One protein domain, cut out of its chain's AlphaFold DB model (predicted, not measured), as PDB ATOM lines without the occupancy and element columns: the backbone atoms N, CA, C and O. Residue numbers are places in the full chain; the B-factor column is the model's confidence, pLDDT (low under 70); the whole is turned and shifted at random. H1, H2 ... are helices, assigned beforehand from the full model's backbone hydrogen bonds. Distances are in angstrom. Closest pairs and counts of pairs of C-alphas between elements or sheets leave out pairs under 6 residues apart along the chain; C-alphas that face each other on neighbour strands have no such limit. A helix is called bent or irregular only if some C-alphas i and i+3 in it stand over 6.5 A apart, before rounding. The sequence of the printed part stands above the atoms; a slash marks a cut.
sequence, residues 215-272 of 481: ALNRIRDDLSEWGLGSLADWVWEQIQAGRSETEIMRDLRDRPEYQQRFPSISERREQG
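Overview. This is residues 215 to 272 of the 481 residues of an uncharacterized protein of Egibacter rhizosphaerae (UniProt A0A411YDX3). Three helices make an open zigzag body, H1 and H3 each folding back along H2 in the middle, and H4 and H5 carry the printed part away from it as an arm whose residues 267 to 272 stick out. The printed part has 58 residues with five named helices, H1 to H5 in order, and no named strand; its class is all helix. It is only just compact, close to loose, with a radius of gyration of the C-alphas of 12.2 A, and elongated, spanning 38 by 21 by 14 A.

Arrangement. H1, residues 215 to 225, and H2, residues 229 to 240, form a helical hairpin and touch at a steep tilt of 39 degrees, opposite ways; their closest C-alphas, of Leu 223 and Gly 229, are 4.7 A apart. H2 touches H3, residues 245 to 253, with residues 235 to 239 alone. These two also form a helical hairpin, opposite ways at a tilt of 36 degrees, only just steep, with the C-alphas of Gln 238 and Ile 248 closest at 6.7 A. H1 and H3 are apart. H4, residues 256 to 261, is close but not clearly touching H2, the closest C-alphas being Leu 231 and Glu 257 at 7.6 A. H5, residues 263 to 270, is about perpendicular to H4 at 81 degrees. In H1, H3, H4 and H5 every O i to N i+4 pair is within hydrogen-bond range; in H2, 6 of 8 are.

Along the chain. H1 begins at C-alpha 215 (52.547, 4.981, -9.407) and is 15.8 A long. H2 is 17.7 A long and irregular, C-alphas 230 and 233 being 7.2 A apart. H3 is 12.5 A long. H5 ends at C-alpha 270 (34.719, -25.732, -3.132).

Size, cuts and confidence. The C-alphas of Ala 215 and Gln 271, 38.4 A apart, are the two farthest apart. The printed part has no cut, the four links are tight, and no printed residue is under 70 in pLDDT.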
ATOM      1  N   ALA A 215      52.741   6.179 -10.223       74.25
ATOM      2  CA  ALA A 215      52.547   4.981  -9.407       74.25
ATOM      3  C   ALA A 215      51.166   4.343  -9.626       74.25
ATOM      4  O   ALA A 215      51.079   3.137  -9.861       74.25
ATOM      5  N   LEU A 216      50.095   5.143  -9.628       76.19
ATOM      6  CA  LEU A 216      48.743   4.667  -9.927       76.19
ATOM      7  C   LEU A 216      48.646   4.066 -11.335       76.19
ATOM      8  O   LEU A 216      47.979   3.051 -11.525       76.19
ATOM      9  N   ASN A 217      49.308   4.674 -12.323       82.31
ATOM     10  CA  ASN A 217      49.330   4.142 -13.684       82.31
ATOM     11  C   ASN A 217      50.014   2.773 -13.741       82.31
ATOM     12  O   ASN A 217      49.453   1.871 -14.345       82.31
ATOM     13  N   ARG A 218      51.138   2.579 -13.036       82.88
ATOM     14  CA  ARG A 218      51.781   1.255 -12.944       82.88
ATOM     15  C   ARG A 218      50.880   0.212 -12.295       82.88
ATOM     16  O   ARG A 218      50.719  -0.860 -12.849       82.88
ATOM     17  N   ILE A 219      50.231   0.543 -11.175       81.75
ATOM     18  CA  ILE A 219      49.275  -0.371 -10.521       81.75
ATOM     19  C   ILE A 219      48.143  -0.741 -11.482       81.75
ATOM     20  O   ILE A 219      47.709  -1.890 -11.529       81.75
ATOM     21  N   ARG A 220      47.643   0.235 -12.245       88.69
ATOM     22  CA  ARG A 220      46.608  -0.010 -13.246       88.69
ATOM     23  C   ARG A 220      47.106  -0.925 -14.352       88.69
ATOM     24  O   ARG A 220      46.351  -1.818 -14.721       88.69
ATOM     25  N   ASP A 221      48.313  -0.712 -14.860       83.38
ATOM     26  CA  ASP A 221      48.909  -1.547 -15.902       83.38
ATOM     27  C   ASP A 221      49.090  -2.986 -15.388       83.38
ATOM     28  O   ASP A 221      48.524  -3.902 -15.983       83.38
ATOM     29  N   ASP A 222      49.715  -3.163 -14.219       81.81
ATOM     30  CA  ASP A 222      49.945  -4.466 -13.575       81.81
ATOM     31  C   ASP A 222      48.621  -5.225 -13.349       81.81
ATOM     32  O   ASP A 222      48.468  -6.389 -13.716       81.81
ATOM     33  N   LEU A 223      47.598  -4.563 -12.795       84.81
ATOM     34  CA  LEU A 223      46.285  -5.188 -12.602       84.81
ATOM     35  C   LEU A 223      45.557  -5.439 -13.926       84.81
ATOM     36  O   LEU A 223      44.748  -6.363 -14.016       84.81
ATOM     37  N   SER A 224      45.801  -4.626 -14.953       88.00
ATOM     38  CA  SER A 224      45.185  -4.808 -16.269       88.00
ATOM     39  C   SER A 224      45.713  -6.047 -16.981       88.00
ATOM     40  O   SER A 224      44.924  -6.691 -17.670       88.00
ATOM     41  N   GLU A 225      46.972  -6.441 -16.759       83.94
ATOM     42  CA  GLU A 225      47.511  -7.725 -17.242       83.94
ATOM     43  C   GLU A 225      46.673  -8.910 -16.739       83.94
ATOM     44  O   GLU A 225      46.464  -9.895 -17.446       83.94
ATOM     45  N   TRP A 226      46.105  -8.781 -15.541       85.06
ATOM     46  CA  TRP A 226      45.234  -9.785 -14.935       85.06
ATOM     47  C   TRP A 226      43.745  -9.570 -15.222       85.06
ATOM     48  O   TRP A 226      42.916 -10.368 -14.796       85.06
ATOM     49  N   GLY A 227      43.365  -8.519 -15.953       87.44
ATOM     50  CA  GLY A 227      41.963  -8.150 -16.179       87.44
ATOM     51  C   GLY A 227      41.278  -7.509 -14.964       87.44
ATOM     52  O   GLY A 227      40.051  -7.460 -14.904       87.44
ATOM     53  N   LEU A 228      42.057  -7.006 -14.004       92.06
ATOM     54  CA  LEU A 228      41.617  -6.350 -12.768       92.06
ATOM     55  C   LEU A 228      41.855  -4.831 -12.768       92.06
ATOM     56  O   LEU A 228      41.784  -4.199 -11.717       92.06
ATOM     57  N   GLY A 229      42.135  -4.217 -13.921       90.50
ATOM     58  CA  GLY A 229      42.499  -2.794 -14.011       90.50
ATOM     59  C   GLY A 229      41.487  -1.820 -13.383       90.50
ATOM     60  O   GLY A 229      41.865  -0.736 -12.940       90.50
ATOM     61  N   SER A 230      40.210  -2.208 -13.272       93.69
ATOM     62  CA  SER A 230      39.172  -1.431 -12.576       93.69
ATOM     63  C   SER A 230      39.396  -1.309 -11.064       93.69
ATOM     64  O   SER A 230      38.857  -0.396 -10.444       93.69
ATOM     65  N   LEU A 231      40.197  -2.195 -10.467       92.38
ATOM     66  CA  LEU A 231      40.513  -2.201  -9.037       92.38
ATOM     67  C   LEU A 231      41.713  -1.314  -8.684       92.38
ATOM     68  O   LEU A 231      42.009  -1.152  -7.503       92.38
ATOM     69  N   ALA A 232      42.381  -0.708  -9.672       91.62
ATOM     70  CA  ALA A 232      43.593   0.083  -9.458       91.62
ATOM     71  C   ALA A 232      43.391   1.260  -8.497       91.62
ATOM     72  O   ALA A 232      44.182   1.443  -7.574       91.62
ATOM     73  N   ASP A 233      42.301   2.013  -8.666       92.50
ATOM     74  CA  ASP A 233      41.994   3.152  -7.797       92.50
ATOM     75  C   ASP A 233      41.713   2.681  -6.359       92.50
ATOM     76  O   ASP A 233      42.171   3.297  -5.398       92.50
ATOM     77  N   TRP A 234      41.037   1.537  -6.199       94.56
ATOM     78  CA  TRP A 234      40.798   0.953  -4.881       94.56
ATOM     79  C   TRP A 234      42.098   0.489  -4.209       94.56
ATOM     80  O   TRP A 234      42.310   0.783  -3.031       94.56
ATOM     81  N   VAL A 235      42.971  -0.216  -4.936       89.75
ATOM     82  CA  VAL A 235      44.280  -0.662  -4.424       89.75
ATOM     83  C   VAL A 235      45.113   0.542  -3.995       89.75
ATOM     84  O   VAL A 235      45.677   0.540  -2.900       89.75
ATOM     85  N   TRP A 236      45.122   1.602  -4.804       88.62
ATOM     86  CA  TRP A 236      45.795   2.852  -4.477       88.62
ATOM     87  C   TRP A 236      45.280   3.476  -3.175       88.62
ATOM     88  O   TRP A 236      46.081   3.831  -2.313       88.62
ATOM     89  N   GLU A 237      43.960   3.532  -2.967       91.12
ATOM     90  CA  GLU A 237      43.383   3.992  -1.697       91.12
ATOM     91  C   GLU A 237      43.849   3.151  -0.498       91.12
ATOM     92  O   GLU A 237      44.078   3.697   0.583       91.12
ATOM     93  N   GLN A 238      44.015   1.832  -0.660       89.19
ATOM     94  CA  GLN A 238      44.500   0.977   0.429       89.19
ATOM     95  C   GLN A 238      45.981   1.213   0.747       89.19
ATOM     96  O   GLN A 238      46.354   1.230   1.922       89.19
ATOM     97  N   ILE A 239      46.810   1.430  -0.281       85.62
ATOM     98  CA  ILE A 239      48.228   1.784  -0.123       85.62
ATOM     99  C   ILE A 239      48.350   3.126   0.609       85.62
ATOM    100  O   ILE A 239      49.092   3.233   1.583       85.62
ATOM    101  N   GLN A 240      47.559   4.127   0.210       84.25
ATOM    102  CA  GLN A 240      47.516   5.443   0.862       84.25
ATOM    103  C   GLN A 240      47.021   5.368   2.314       84.25
ATOM    104  O   GLN A 240      47.455   6.136   3.171       84.25
ATOM    105  N   ALA A 241      46.153   4.402   2.623       84.56
ATOM    106  CA  ALA A 241      45.727   4.105   3.988       84.56
ATOM    107  C   ALA A 241      46.798   3.378   4.833       84.56
ATOM    108  O   ALA A 241      46.542   3.081   6.002       84.56
ATOM    109  N   GLY A 242      47.979   3.089   4.272       82.88
ATOM    110  CA  GLY A 242      49.092   2.440   4.966       82.88
ATOM    111  C   GLY A 242      48.851   0.963   5.271       82.88
ATOM    112  O   GLY A 242      49.439   0.429   6.213       82.88
ATOM    113  N   ARG A 243      47.952   0.307   4.525       83.19
ATOM    114  CA  ARG A 243      47.682  -1.125   4.694       83.19
ATOM    115  C   ARG A 243      48.842  -1.965   4.182       83.19
ATOM    116  O   ARG A 243      49.519  -1.594   3.226       83.19
ATOM    117  N   SER A 244      49.053  -3.115   4.818       82.31
ATOM    118  CA  SER A 244      50.075  -4.056   4.366       82.31
ATOM    119  C   SER A 244      49.657  -4.741   3.066       82.31
ATOM    120  O   SER A 244      48.473  -4.977   2.823       82.31
ATOM    121  N   GLU A 245      50.633  -5.135   2.255       72.94
ATOM    122  CA  GLU A 245      50.417  -5.892   1.019       72.94
ATOM    123  C   GLU A 245      49.542  -7.131   1.225       72.94
ATOM    124  O   GLU A 245      48.585  -7.362   0.491       72.94
ATOM    125  N   THR A 246      49.829  -7.916   2.265       77.44
ATOM    126  CA  THR A 246      49.089  -9.146   2.555       77.44
ATOM    127  C   THR A 246      47.620  -8.874   2.882       77.44
ATOM    128  O   THR A 246      46.757  -9.687   2.551       77.44
ATOM    129  N   GLU A 247      47.311  -7.750   3.537       80.50
ATOM    130  CA  GLU A 247      45.928  -7.330   3.792       80.50
ATOM    131  C   GLU A 247      45.246  -6.866   2.510       80.50
ATOM    132  O   GLU A 247      44.117  -7.274   2.253       80.50
ATOM    133  N   ILE A 248      45.940  -6.082   1.681       84.56
ATOM    134  CA  ILE A 248      45.417  -5.624   0.390       84.56
ATOM    135  C   ILE A 248      45.104  -6.821  -0.506       84.56
ATOM    136  O   ILE A 248      44.000  -6.904  -1.030       84.56
ATOM    137  N   MET A 249      46.026  -7.778  -0.633       82.44
ATOM    138  CA  MET A 249      45.845  -8.973  -1.461       82.44
ATOM    139  C   MET A 249      44.743  -9.897  -0.939       82.44
ATOM    140  O   MET A 249      44.023 -10.506  -1.729       82.44
ATOM    141  N   ARG A 250      44.574 -10.002   0.383       86.88
ATOM    142  CA  ARG A 250      43.444 -10.735   0.968       86.88
ATOM    143  C   ARG A 250      42.121 -10.055   0.620       86.88
ATOM    144  O   ARG A 250      41.244 -10.708   0.071       86.88
ATOM    145  N   ASP A 251      42.011  -8.758   0.894       88.94
ATOM    146  CA  ASP A 251      40.783  -7.993   0.673       88.94
ATOM    147  C   ASP A 251      40.455  -7.874  -0.827       88.94
ATOM    148  O   ASP A 251      39.286  -7.817  -1.201       88.94
ATOM    149  N   LEU A 252      41.474  -7.881  -1.697       89.19
ATOM    150  CA  LEU A 252      41.328  -7.914  -3.153       89.19
ATOM    151  C   LEU A 252      40.579  -9.174  -3.600       89.19
ATOM    152  O   LEU A 252      39.680  -9.080  -4.429       89.19
ATOM    153  N   ARG A 253      40.908 -10.339  -3.028       88.88
ATOM    154  CA  ARG A 253      40.266 -11.625  -3.357       88.88
ATOM    155  C   ARG A 253      38.798 -11.695  -2.933       88.88
ATOM    156  O   ARG A 253      38.019 -12.444  -3.521       88.88
ATOM    157  N   ASP A 254      38.410 -10.887  -1.951       90.75
ATOM    158  CA  ASP A 254      37.026 -10.771  -1.487       90.75
ATOM    159  C   ASP A 254      36.186  -9.814  -2.355       90.75
ATOM    160  O   ASP A 254      34.967  -9.720  -2.183       90.75
ATOM    161  N   ARG A 255      36.808  -9.095  -3.303       93.12
ATOM    162  CA  ARG A 255      36.107  -8.167  -4.196       93.12
ATOM    163  C   ARG A 255      35.296  -8.902  -5.270       93.12
ATOM    164  O   ARG A 255      35.779  -9.879  -5.847       93.12
ATOM    165  N   PRO A 256      34.095  -8.399  -5.619       94.19
ATOM    166  CA  PRO A 256      33.259  -9.018  -6.640       94.19
ATOM    167  C   PRO A 256      33.912  -8.998  -8.028       94.19
ATOM    168  O   PRO A 256      33.723  -9.935  -8.795       94.19
ATOM    169  N   GLU A 257      34.698  -7.972  -8.355       92.94
ATOM    170  CA  GLU A 257      35.422  -7.879  -9.626       92.94
ATOM    171  C   GLU A 257      36.505  -8.962  -9.736       92.94
ATOM    172  O   GLU A 257      36.667  -9.568 -10.794       92.94
ATOM    173  N   TYR A 258      37.202  -9.257  -8.632       93.38
ATOM    174  CA  TYR A 258      38.183 -10.341  -8.581       93.38
ATOM    175  C   TYR A 258      37.503 -11.702  -8.754       93.38
ATOM    176  O   TYR A 258      37.917 -12.502  -9.591       93.38
ATOM    177  N   GLN A 259      36.420 -11.947  -8.011       92.50
ATOM    178  CA  GLN A 259      35.665 -13.203  -8.087       92.50
ATOM    179  C   GLN A 259      35.074 -13.441  -9.482       92.50
ATOM    180  O   GLN A 259      35.031 -14.574  -9.946       92.50
ATOM    181  N   GLN A 260      34.672 -12.379 -10.188       92.62
ATOM    182  CA  GLN A 260      34.206 -12.469 -11.577       92.62
ATOM    183  C   GLN A 260      35.324 -12.787 -12.579       92.62
ATOM    184  O   GLN A 260      35.064 -13.403 -13.616       92.62
ATOM    185  N   ARG A 261      36.561 -12.353 -12.306       92.50
ATOM    186  CA  ARG A 261      37.717 -12.613 -13.174       92.50
ATOM    187  C   ARG A 261      38.292 -14.010 -12.968       92.50
ATOM    188  O   ARG A 261      38.728 -14.623 -13.946       92.50
ATOM    189  N   PHE A 262      38.296 -14.492 -11.728       94.06
ATOM    190  CA  PHE A 262      38.885 -15.771 -11.335       94.06
ATOM    191  C   PHE A 262      37.886 -16.703 -10.619       94.06
ATOM    192  O   PHE A 262      38.198 -17.198  -9.530       94.06
ATOM    193  N   PRO A 263      36.697 -16.976 -11.196       93.12
ATOM    194  CA  PRO A 263      35.707 -17.864 -10.574       93.12
ATOM    195  C   PRO A 263      36.260 -19.273 -10.316       93.12
ATOM    196  O   PRO A 263      35.981 -19.874  -9.275       93.12
ATOM    197  N   SER A 264      37.148 -19.755 -11.196       93.69
ATOM    198  CA  SER A 264      37.773 -21.079 -11.087       93.69
ATOM    199  C   SER A 264      38.538 -21.303  -9.781       93.69
ATOM    200  O   SER A 264      38.558 -22.421  -9.269       93.69
ATOM    201  N   ILE A 265      39.141 -20.262  -9.195       91.62
ATOM    202  CA  ILE A 265      39.916 -20.393  -7.951       91.62
ATOM    203  C   ILE A 265      38.999 -20.766  -6.781       91.62
ATOM    204  O   ILE A 265      39.332 -21.650  -5.983       91.62
ATOM    205  N   SER A 266      37.851 -20.093  -6.651       90.25
ATOM    206  CA  SER A 266      36.853 -20.422  -5.627       90.25
ATOM    207  C   SER A 266      36.193 -21.764  -5.903       90.25
ATOM    208  O   SER A 266      36.117 -22.588  -4.995       90.25
ATOM    209  N   GLU A 267      35.786 -22.020  -7.145       92.38
ATOM    210  CA  GLU A 267      35.061 -23.240  -7.507       92.38
ATOM    211  C   GLU A 267      35.913 -24.495  -7.296       92.38
ATOM    212  O   GLU A 267      35.469 -25.442  -6.648       92.38
ATOM    213  N   ARG A 268      37.186 -24.479  -7.712       92.62
ATOM    214  CA  ARG A 268      38.113 -25.592  -7.447       92.62
ATOM    215  C   ARG A 268      38.295 -25.842  -5.952       92.62
ATOM    216  O   ARG A 268      38.348 -26.994  -5.522       92.62
ATOM    217  N   ARG A 269      38.351 -24.782  -5.137       89.19
ATOM    218  CA  ARG A 269      38.439 -24.904  -3.673       89.19
ATOM    219  C   ARG A 269      37.181 -25.544  -3.085       89.19
ATOM    220  O   ARG A 269      37.302 -26.390  -2.202       89.19
ATOM    221  N   GLU A 270      36.001 -25.155  -3.558       90.81
ATOM    222  CA  GLU A 270      34.719 -25.732  -3.132       90.81
ATOM    223  C   GLU A 270      34.595 -27.209  -3.520       90.81
ATOM    224  O   GLU A 270      34.085 -28.012  -2.738       90.81
ATOM    225  N   GLN A 271      35.140 -27.586  -4.679       92.31
ATOM    226  CA  GLN A 271      35.203 -28.970  -5.152       92.31
ATOM    227  C   GLN A 271      36.328 -29.800  -4.503       92.31
ATOM    228  O   GLN A 271      36.426 -31.004  -4.738       92.31
ATOM    229  N   GLY A 272      37.173 -29.194  -3.661       90.62
ATOM    230  CA  GLY A 272      38.297 -29.877  -3.012       90.62
ATOM    231  C   GLY A 272      39.433 -30.260  -3.967       90.62
ATOM    232  O   GLY A 272      40.236 -31.135  -3.639       90.62
TER     233      GLY A 272